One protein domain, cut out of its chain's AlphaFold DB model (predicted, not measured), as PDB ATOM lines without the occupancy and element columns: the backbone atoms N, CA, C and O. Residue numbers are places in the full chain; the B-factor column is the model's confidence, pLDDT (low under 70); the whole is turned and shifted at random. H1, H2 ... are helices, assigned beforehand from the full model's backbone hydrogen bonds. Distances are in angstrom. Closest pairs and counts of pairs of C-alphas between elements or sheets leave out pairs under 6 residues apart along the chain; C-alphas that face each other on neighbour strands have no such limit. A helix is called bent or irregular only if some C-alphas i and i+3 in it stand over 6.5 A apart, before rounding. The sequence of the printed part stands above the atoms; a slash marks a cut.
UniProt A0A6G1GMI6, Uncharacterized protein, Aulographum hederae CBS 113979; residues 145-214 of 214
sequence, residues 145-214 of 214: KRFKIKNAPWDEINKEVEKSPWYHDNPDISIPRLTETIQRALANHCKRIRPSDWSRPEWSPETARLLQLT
ATOM      1  N   LYS A 145      42.398 -34.722   8.697       75.75
ATOM      2  CA  LYS A 145      41.645 -35.941   9.003       75.75
ATOM      3  C   LYS A 145      40.831 -35.674  10.273       75.75
ATOM      4  O   LYS A 145      41.393 -35.395  11.327       75.75
ATOM      5  N   ARG A 146      39.501 -35.709  10.166       83.75
ATOM      6  CA  ARG A 146      38.605 -35.601  11.326       83.75
ATOM      7  C   ARG A 146      38.387 -36.993  11.902       83.75
ATOM      8  O   ARG A 146      38.191 -37.942  11.146       83.75
ATOM      9  N   PHE A 147      38.382 -37.110  13.224       88.69
ATOM     10  CA  PHE A 147      38.214 -38.379  13.932       88.69
ATOM     11  C   PHE A 147      37.056 -38.303  14.928       88.69
ATOM     12  O   PHE A 147      36.766 -37.240  15.481       88.69
ATOM     13  N   LYS A 148      36.378 -39.431  15.166       88.94
ATOM     14  CA  LYS A 148      35.302 -39.532  16.161       88.94
ATOM     15  C   LYS A 148      35.881 -39.595  17.574       88.94
ATOM     16  O   LYS A 148      36.082 -40.676  18.108       88.94
ATOM     17  N   ILE A 149      36.091 -38.432  18.189       89.12
ATOM     18  CA  ILE A 149      36.749 -38.331  19.504       89.12
ATOM     19  C   ILE A 149      35.837 -38.559  20.719       89.12
ATOM     20  O   ILE A 149      36.338 -38.792  21.812       89.12
ATOM     21  N   LYS A 150      34.505 -38.508  20.555       88.19
ATOM     22  CA  LYS A 150      33.552 -38.582  21.686       88.19
ATOM     23  C   LYS A 150      33.720 -39.854  22.533       88.19
ATOM     24  O   LYS A 150      33.535 -39.790  23.739       88.19
ATOM     25  N   ASN A 151      34.099 -40.964  21.899       86.50
ATOM     26  CA  ASN A 151      34.298 -42.265  22.545       86.50
ATOM     27  C   ASN A 151      35.704 -42.820  22.242       86.50
ATOM     28  O   ASN A 151      35.857 -44.020  22.030       86.50
ATOM     29  N   ALA A 152      36.703 -41.947  22.093       92.50
ATOM     30  CA  ALA A 152      38.067 -42.381  21.812       92.50
ATOM     31  C   ALA A 152      38.661 -43.140  23.016       92.50
ATOM     32  O   ALA A 152      38.428 -42.721  24.156       92.50
ATOM     33  N   PRO A 153      39.447 -44.211  22.798       94.94
ATOM     34  CA  PRO A 153      40.163 -44.901  23.869       94.94
ATOM     35  C   PRO A 153      41.390 -44.067  24.272       94.94
ATOM     36  O   PRO A 153      42.514 -44.323  23.845       94.94
ATOM     37  N   TRP A 154      41.164 -43.010  25.056       94.62
ATOM     38  CA  TRP A 154      42.202 -42.031  25.401       94.62
ATOM     39  C   TRP A 154      43.407 -42.641  26.106       94.62
ATOM     40  O   TRP A 154      44.518 -42.182  25.870       94.62
ATOM     41  N   ASP A 155      43.214 -43.687  26.906       96.44
ATOM     42  CA  ASP A 155      44.321 -44.363  27.582       96.44
ATOM     43  C   ASP A 155      45.291 -45.007  26.583       96.44
ATOM     44  O   ASP A 155      46.503 -44.897  26.741       96.44
ATOM     45  N   GLU A 156      44.777 -45.624  25.517       95.69
ATOM     46  CA  GLU A 156      45.596 -46.217  24.451       95.69
ATOM     47  C   GLU A 156      46.298 -45.135  23.622       95.69
ATOM     48  O   GLU A 156      47.499 -45.224  23.360       95.69
ATOM     49  N   ILE A 157      45.578 -44.058  23.288       96.00
ATOM     50  CA  ILE A 157      46.134 -42.907  22.562       96.00
ATOM     51  C   ILE A 157      47.266 -42.258  23.363       96.00
ATOM     52  O   ILE A 157      48.331 -41.988  22.812       96.00
ATOM     53  N   ASN A 158      47.057 -42.020  24.659       96.19
ATOM     54  CA  ASN A 158      48.059 -41.408  25.526       96.19
ATOM     55  C   ASN A 158      49.289 -42.309  25.654       96.19
ATOM     56  O   ASN A 158      50.398 -41.823  25.460       96.19
ATOM     57  N   LYS A 159      49.107 -43.622  25.870       96.81
ATOM     58  CA  LYS A 159      50.220 -44.585  25.896       96.81
ATOM     59  C   LYS A 159      51.024 -44.567  24.594       96.81
ATOM     60  O   LYS A 159      52.247 -44.665  24.640       96.81
ATOM     61  N   GLU A 160      50.367 -44.474  23.439       96.00
ATOM     62  CA  GLU A 160      51.053 -44.407  22.144       96.00
ATOM     63  C   GLU A 160      51.840 -43.099  21.983       96.00
ATOM     64  O   GLU A 160      53.001 -43.122  21.570       96.00
ATOM     65  N   VAL A 161      51.244 -41.964  22.359       95.81
ATOM     66  CA  VAL A 161      51.913 -40.655  22.309       95.81
ATOM     67  C   VAL A 161      53.100 -40.605  23.273       95.81
ATOM     68  O   VAL A 161      54.167 -40.137  22.887       95.81
ATOM     69  N   GLU A 162      52.954 -41.112  24.497       94.75
ATOM     70  CA  GLU A 162      54.018 -41.152  25.509       94.75
ATOM     71  C   GLU A 162      55.200 -42.033  25.090       94.75
ATOM     72  O   GLU A 162      56.347 -41.684  25.355       94.75
ATOM     73  N   LYS A 163      54.939 -43.153  24.404       94.88
ATOM     74  CA  LYS A 163      55.986 -44.063  23.909       94.88
ATOM     75  C   LYS A 163      56.676 -43.572  22.634       94.88
ATOM     76  O   LYS A 163      57.720 -44.107  22.266       94.88
ATOM     77  N   SER A 164      56.102 -42.595  21.933       93.44
ATOM     78  CA  SER A 164      56.662 -42.067  20.687       93.44
ATOM     79  C   SER A 164      57.815 -41.087  20.958       93.44
ATOM     80  O   SER A 164      57.700 -40.234  21.840       93.44
ATOM     81  N   PRO A 165      58.908 -41.116  20.171       93.62
ATOM     82  CA  PRO A 165      60.043 -40.201  20.316       93.62
ATOM     83  C   PRO A 165      59.754 -38.820  19.693       93.62
ATOM     84  O   PRO A 165      60.487 -38.328  18.833       93.62
ATOM     85  N   TRP A 166      58.650 -38.186  20.090       94.31
ATOM     86  CA  TRP A 166      58.259 -36.884  19.551       94.31
ATOM     87  C   TRP A 166      59.045 -35.722  20.166       94.31
ATOM     88  O   TRP A 166      59.207 -34.690  19.514       94.31
ATOM     89  N   TYR A 167      59.524 -35.878  21.404       93.44
ATOM     90  CA  TYR A 167      60.234 -34.825  22.118       93.44
ATOM     91  C   TYR A 167      61.633 -34.588  21.540       93.44
ATOM     92  O   TYR A 167      62.375 -35.512  21.211       93.44
ATOM     93  N   HIS A 168      61.982 -33.314  21.443       92.75
ATOM     94  CA  HIS A 168      63.283 -32.787  21.074       92.75
ATOM     95  C   HIS A 168      63.486 -31.449  21.811       92.75
ATOM     96  O   HIS A 168      62.526 -30.719  22.078       92.75
ATOM     97  N   ASP A 169      64.728 -31.063  22.090       88.81
ATOM     98  CA  ASP A 169      65.003 -29.794  22.790       88.81
ATOM     99  C   ASP A 169      64.631 -28.559  21.947       88.81
ATOM    100  O   ASP A 169      64.409 -27.463  22.461       88.81
ATOM    101  N   ASN A 170      64.517 -28.745  20.629       82.62
ATOM    102  CA  ASN A 170      64.085 -27.713  19.690       82.62
ATOM    103  C   ASN A 170      62.554 -27.757  19.482       82.62
ATOM    104  O   ASN A 170      62.069 -28.709  18.861       82.62
ATOM    105  N   PRO A 171      61.789 -26.727  19.904       82.00
ATOM    106  CA  PRO A 171      60.337 -26.680  19.722       82.00
ATOM    107  C   PRO A 171      59.908 -26.706  18.250       82.00
ATOM    108  O   PRO A 171      58.849 -27.256  17.947       82.00
ATOM    109  N   ASP A 172      60.741 -26.190  17.339       79.75
ATOM    110  CA  ASP A 172      60.468 -26.185  15.897       79.75
ATOM    111  C   ASP A 172      60.439 -27.614  15.318       79.75
ATOM    112  O   ASP A 172      59.828 -27.855  14.283       79.75
ATOM    113  N   ILE A 173      61.056 -28.578  16.013       85.44
ATOM    114  CA  ILE A 173      61.047 -30.006  15.672       85.44
ATOM    115  C   ILE A 173      59.982 -30.748  16.493       85.44
ATOM    116  O   ILE A 173      59.219 -31.549  15.949       85.44
ATOM    117  N   SER A 174      59.895 -30.465  17.794       90.00
ATOM    118  CA  SER A 174      58.990 -31.160  18.720       90.00
ATOM    119  C   SER A 174      57.521 -30.937  18.413       90.00
ATOM    120  O   SER A 174      56.731 -31.873  18.496       90.00
ATOM    121  N   ILE A 175      57.131 -29.711  18.053       87.62
ATOM    122  CA  ILE A 175      55.724 -29.384  17.795       87.62
ATOM    123  C   ILE A 175      55.201 -30.139  16.560       87.62
ATOM    124  O   ILE A 175      54.160 -30.799  16.682       87.62
ATOM    125  N   PRO A 176      55.892 -30.124  15.399       88.56
ATOM    126  CA  PRO A 176      55.495 -30.951  14.262       88.56
ATOM    127  C   PRO A 176      55.449 -32.446  14.594       88.56
ATOM    128  O   PRO A 176      54.447 -33.095  14.300       88.56
ATOM    129  N   ARG A 177      56.474 -32.987  15.271       93.75
ATOM    130  CA  ARG A 177      56.534 -34.416  15.635       93.75
ATOM    131  C   ARG A 177      55.418 -34.843  16.581       93.75
ATOM    132  O   ARG A 177      54.832 -35.912  16.401       93.75
ATOM    133  N   LEU A 178      55.109 -34.020  17.583       94.25
ATOM    134  CA  LEU A 178      54.004 -34.269  18.505       94.25
ATOM    135  C   LEU A 178      52.674 -34.245  17.756       94.25
ATOM    136  O   LEU A 178      51.850 -35.139  17.931       94.25
ATOM    137  N   THR A 179      52.487 -33.257  16.880       91.88
ATOM    138  CA  THR A 179      51.279 -33.143  16.053       91.88
ATOM    139  C   THR A 179      51.099 -34.383  15.181       91.88
ATOM    140  O   THR A 179      50.010 -34.955  15.148       91.88
ATOM    141  N   GLU A 180      52.161 -34.838  14.515       91.75
ATOM    142  CA  GLU A 180      52.141 -36.043  13.688       91.75
ATOM    143  C   GLU A 180      51.849 -37.302  14.519       91.75
ATOM    144  O   GLU A 180      51.013 -38.119  14.138       91.75
ATOM    145  N   THR A 181      52.478 -37.428  15.690       95.12
ATOM    146  CA  THR A 181      52.260 -38.549  16.615       95.12
ATOM    147  C   THR A 181      50.808 -38.605  17.083       95.12
ATOM    148  O   THR A 181      50.185 -39.662  17.023       95.12
ATOM    149  N   ILE A 182      50.232 -37.468  17.486       93.88
ATOM    150  CA  ILE A 182      48.821 -37.383  17.882       93.88
ATOM    151  C   ILE A 182      47.917 -37.761  16.705       93.88
ATOM    152  O   ILE A 182      46.973 -38.527  16.877       93.88
ATOM    153  N   GLN A 183      48.197 -37.262  15.498       91.75
ATOM    154  CA  GLN A 183      47.413 -37.613  14.310       91.75
ATOM    155  C   GLN A 183      47.481 -39.109  13.984       91.75
ATOM    156  O   GLN A 183      46.473 -39.681  13.571       91.75
ATOM    157  N   ARG A 184      48.643 -39.739  14.181       92.62
ATOM    158  CA  ARG A 184      48.850 -41.176  13.983       92.62
ATOM    159  C   ARG A 184      48.090 -42.000  15.018       92.62
ATOM    160  O   ARG A 184      47.302 -42.853  14.626       92.62
ATOM    161  N   ALA A 185      48.218 -41.663  16.300       95.25
ATOM    162  CA  ALA A 185      47.488 -42.332  17.372       95.25
ATOM    163  C   ALA A 185      45.967 -42.201  17.177       95.25
ATOM    164  O   ALA A 185      45.226 -43.177  17.265       95.25
ATOM    165  N   LEU A 186      45.476 -41.018  16.798       93.50
ATOM    166  CA  LEU A 186      44.064 -40.847  16.450       93.50
ATOM    167  C   LEU A 186      43.653 -41.690  15.238       93.50
ATOM    168  O   LEU A 186      42.552 -42.231  15.235       93.50
ATOM    169  N   ALA A 187      44.507 -41.824  14.223       91.56
ATOM    170  CA  ALA A 187      44.218 -42.664  13.063       91.56
ATOM    171  C   ALA A 187      44.156 -44.158  13.405       91.56
ATOM    172  O   ALA A 187      43.335 -44.865  12.823       91.56
ATOM    173  N   ASN A 188      44.975 -44.609  14.355       94.31
ATOM    174  CA  ASN A 188      45.009 -45.995  14.815       94.31
ATOM    175  C   ASN A 188      43.799 -46.336  15.698       94.31
ATOM    176  O   ASN A 188      43.230 -47.418  15.582       94.31
ATOM    177  N   HIS A 189      43.379 -45.397  16.551       94.38
ATOM    178  CA  HIS A 189      42.402 -45.664  17.614       94.38
ATOM    179  C   HIS A 189      40.999 -45.105  17.360       94.38
ATOM    180  O   HIS A 189      40.046 -45.484  18.041       94.38
ATOM    181  N   CYS A 190      40.832 -44.184  16.409       92.44
ATOM    182  CA  CYS A 190      39.553 -43.525  16.151       92.44
ATOM    183  C   CYS A 190      39.076 -43.719  14.712       92.44
ATOM    184  O   CYS A 190      39.818 -43.591  13.741       92.44
ATOM    185  N   LYS A 191      37.759 -43.895  14.548       88.12
ATOM    186  CA  LYS A 191      37.135 -43.895  13.218       88.12
ATOM    187  C   LYS A 191      37.243 -42.510  12.579       88.12
ATOM    188  O   LYS A 191      36.908 -41.500  13.209       88.12
ATOM    189  N   ARG A 192      37.647 -42.469  11.306       86.69
ATOM    190  CA  ARG A 192      37.640 -41.241  10.502       86.69
ATOM    191  C   ARG A 192      36.202 -40.774  10.273       86.69
ATOM    192  O   ARG A 192      35.333 -41.564   9.917       86.69
ATOM    193  N   ILE A 193      35.967 -39.482  10.451       84.25
ATOM    194  CA  ILE A 193      34.702 -38.815  10.156       84.25
ATOM    195  C   ILE A 193      34.853 -38.068   8.834       84.25
ATOM    196  O   ILE A 193      35.781 -37.275   8.654       84.25
ATOM    197  N   ARG A 194      33.915 -38.295   7.912       73.25
ATOM    198  CA  ARG A 194      33.736 -37.420   6.754       73.25
ATOM    199  C   ARG A 194      33.106 -36.107   7.242       73.25
ATOM    200  O   ARG A 194      32.214 -36.171   8.090       73.25
ATOM    201  N   PRO A 195      33.550 -34.929   6.770       68.12
ATOM    202  CA  PRO A 195      32.807 -33.692   6.998       68.12
ATOM    203  C   PRO A 195      31.323 -33.911   6.672       68.12
ATOM    204  O   PRO A 195      31.018 -34.593   5.694       68.12
ATOM    205  N   SER A 196      30.417 -33.397   7.508       66.00
ATOM    206  CA  SER A 196      28.988 -33.422   7.188       66.00
ATOM    207  C   SER A 196      28.733 -32.636   5.903       66.00
ATOM    208  O   SER A 196      29.508 -31.737   5.574       66.00
ATOM    209  N   ASP A 197      27.626 -32.917   5.213       58.41
ATOM    210  CA  ASP A 197      27.241 -32.157   4.014       58.41
ATOM    211  C   ASP A 197      27.080 -30.654   4.299       58.41
ATOM    212  O   ASP A 197      27.326 -29.834   3.426       58.41
ATOM    213  N   TRP A 198      26.783 -30.294   5.551       59.25
ATOM    214  CA  TRP A 198      26.710 -28.917   6.053       59.25
ATOM    215  C   TRP A 198      28.073 -28.278   6.374       59.25
ATOM    216  O   TRP A 198      28.150 -27.090   6.658       59.25
ATOM    217  N   SER A 199      29.166 -29.048   6.375       59.59
ATOM    218  CA  SER A 199      30.530 -28.584   6.682       59.59
ATOM    219  C   SER A 199      31.326 -28.246   5.414       59.59
ATOM    220  O   SER A 199      32.555 -28.381   5.416       59.59
ATOM    221  N   ARG A 200      30.649 -27.848   4.338       60.53
ATOM    222  CA  ARG A 200      31.246 -27.533   3.039       60.53
ATOM    223  C   ARG A 200      31.914 -26.148   3.062       60.53
ATOM    224  O   ARG A 200      31.215 -25.151   3.227       60.53
ATOM    225  N   PRO A 201      33.252 -26.050   2.947       53.03
ATOM    226  CA  PRO A 201      33.963 -24.766   2.897       53.03
ATOM    227  C   PRO A 201      33.481 -23.838   1.772       53.03
ATOM    228  O   PRO A 201      33.619 -22.624   1.876       53.03
ATOM    229  N   GLU A 202      32.890 -24.410   0.725       53.81
ATOM    230  CA  GLU A 202      32.314 -23.721  -0.427       53.81
ATOM    231  C   GLU A 202      30.913 -23.113  -0.183       53.81
ATOM    232  O   GLU A 202      30.342 -22.510  -1.086       53.81
ATOM    233  N   TRP A 203      30.332 -23.246   1.020       50.94
ATOM    234  CA  TRP A 203      28.928 -22.881   1.300       50.94
ATOM    235  C   TRP A 203      28.641 -21.426   1.659       50.94
ATOM    236  O   TRP A 203      27.509 -21.092   2.004       50.94
ATOM    237  N   SER A 204      29.594 -20.517   1.490       59.78
ATOM    238  CA  SER A 204      29.183 -19.162   1.133       59.78
ATOM    239  C   SER A 204      30.005 -18.679  -0.056       59.78
ATOM    240  O   SER A 204      31.224 -18.882  -0.055       59.78
ATOM    241  N   PRO A 205      29.377 -18.048  -1.069       56.38
ATOM    242  CA  PRO A 205      30.102 -17.407  -2.164       56.38
ATOM    243  C   PRO A 205      31.203 -16.478  -1.646       56.38
ATOM    244  O   PRO A 205      32.300 -16.447  -2.194       56.38
ATOM    245  N   GLU A 206      30.952 -15.807  -0.519       55.56
ATOM    246  CA  GLU A 206      31.931 -14.952   0.145       55.56
ATOM    247  C   GLU A 206      33.088 -15.753   0.758       55.56
ATOM    248  O   GLU A 206      34.238 -15.352   0.649       55.56
ATOM    249  N   THR A 207      32.840 -16.929   1.335       53.78
ATOM    250  CA  THR A 207      33.889 -17.811   1.871       53.78
ATOM    251  C   THR A 207      34.746 -18.404   0.757       53.78
ATOM    252  O   THR A 207      35.966 -18.421   0.890       53.78
ATOM    253  N   ALA A 208      34.144 -18.841  -0.351       57.81
ATOM    254  CA  ALA A 208      34.885 -19.332  -1.512       57.81
ATOM    255  C   ALA A 208      35.753 -18.223  -2.138       57.81
ATOM    256  O   ALA A 208      36.928 -18.458  -2.426       57.81
ATOM    257  N   ARG A 209      35.208 -17.000  -2.244       58.75
ATOM    258  CA  ARG A 209      35.917 -15.798  -2.706       58.75
ATOM    259  C   ARG A 209      37.073 -15.413  -1.777       58.75
ATOM    260  O   ARG A 209      38.179 -15.166  -2.244       58.75
ATOM    261  N   LEU A 210      36.840 -15.391  -0.461       59.56
ATOM    262  CA  LEU A 210      37.856 -15.060   0.548       59.56
ATOM    263  C   LEU A 210      38.975 -16.106   0.627       59.56
ATOM    264  O   LEU A 210      40.113 -15.759   0.936       59.56
ATOM    265  N   LEU A 211      38.666 -17.376   0.352       55.47
ATOM    266  CA  LEU A 211      39.635 -18.474   0.338       55.47
ATOM    267  C   LEU A 211      40.290 -18.702  -1.032       55.47
ATOM    268  O   LEU A 211      41.100 -19.620  -1.141       55.47
ATOM    269  N   GLN A 212      39.968 -17.889  -2.048       57.94
ATOM    270  CA  GLN A 212      40.514 -17.999  -3.411       57.94
ATOM    271  C   GLN A 212      40.351 -19.410  -4.004       57.94
ATOM    272  O   GLN A 212      41.257 -19.955  -4.626       57.94
ATOM    273  N   LEU A 213      39.194 -20.032  -3.762       51.12
ATOM    274  CA  LEU A 213      38.872 -21.372  -4.267       51.12
ATOM    275  C   LEU A 213      38.220 -21.346  -5.665       51.12
ATOM    276  O   LEU A 213      37.745 -22.383  -6.126       51.12
ATOM    277  N   THR A 214      38.180 -20.176  -6.310       46.91
ATOM    278  CA  THR A 214      37.639 -19.912  -7.655       46.91
ATOM    279  C   THR A 214      38.703 -19.331  -8.561       46.91
ATOM    280  O   THR A 214      39.361 -18.373  -8.090       46.91
TER     281      THR A 214
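Overview. This is residues 145 to 214 of the 214 residues of an uncharacterized protein of Aulographum hederae CBS 113979 (UniProt A0A6G1GMI6). A helical hairpin of H1 and the longer H2 makes one end of the domain, and a long link, residues 190 to 204, leads away from it to the short helix H3 at the other end, apart from both. Near the start of this link, residues 192 to 193 pair antiparallel with residues 146 to 147, close to the first printed residue. The printed part has 70 residues with three named helices, H1, H2 and H3 in that order, and no named strand; its class is all helix. It is only just loose, close to extended, with a radius of gyration of the C-alphas of 16.6 A, and flat, with spans of 45 by 32 by 13 A.

Along the chain. H1, residues 154 to 163, begins with C-alpha 154 at (42.202, -42.031, 25.401) and is 14.0 A long from first to last C-alpha. H2, residues 171 to 189, is 26.2 A long and is neither bent nor irregular, but only just: C-alphas 172 and 175 are 6.0 A apart. H3, residues 205 to 210, is 8.5 A long and ends with C-alpha 210 at (37.856, -15.060, 0.548).

Arrangement. H1 and H2 touch, the closest C-alphas being those of Ile 157 and Ala 185, 5.4 A apart. They form a helical hairpin, running opposite ways at a steep tilt of 42 degrees. H3 is apart from H1 and from H2. Each O i to N i+4 pair is within hydrogen-bond range in H1 and H3, and 14 of 15 are in H2.

Size, cuts and confidence. The C-alphas farthest apart, those of Lys 163 and Pro 205, are 45.4 A apart. The printed part has no cut. The link from H1 to H2 is short, and that from H2 to H3 is long. The mean pLDDT of the printed part is 81.1; residues 195 to 214 are under 70.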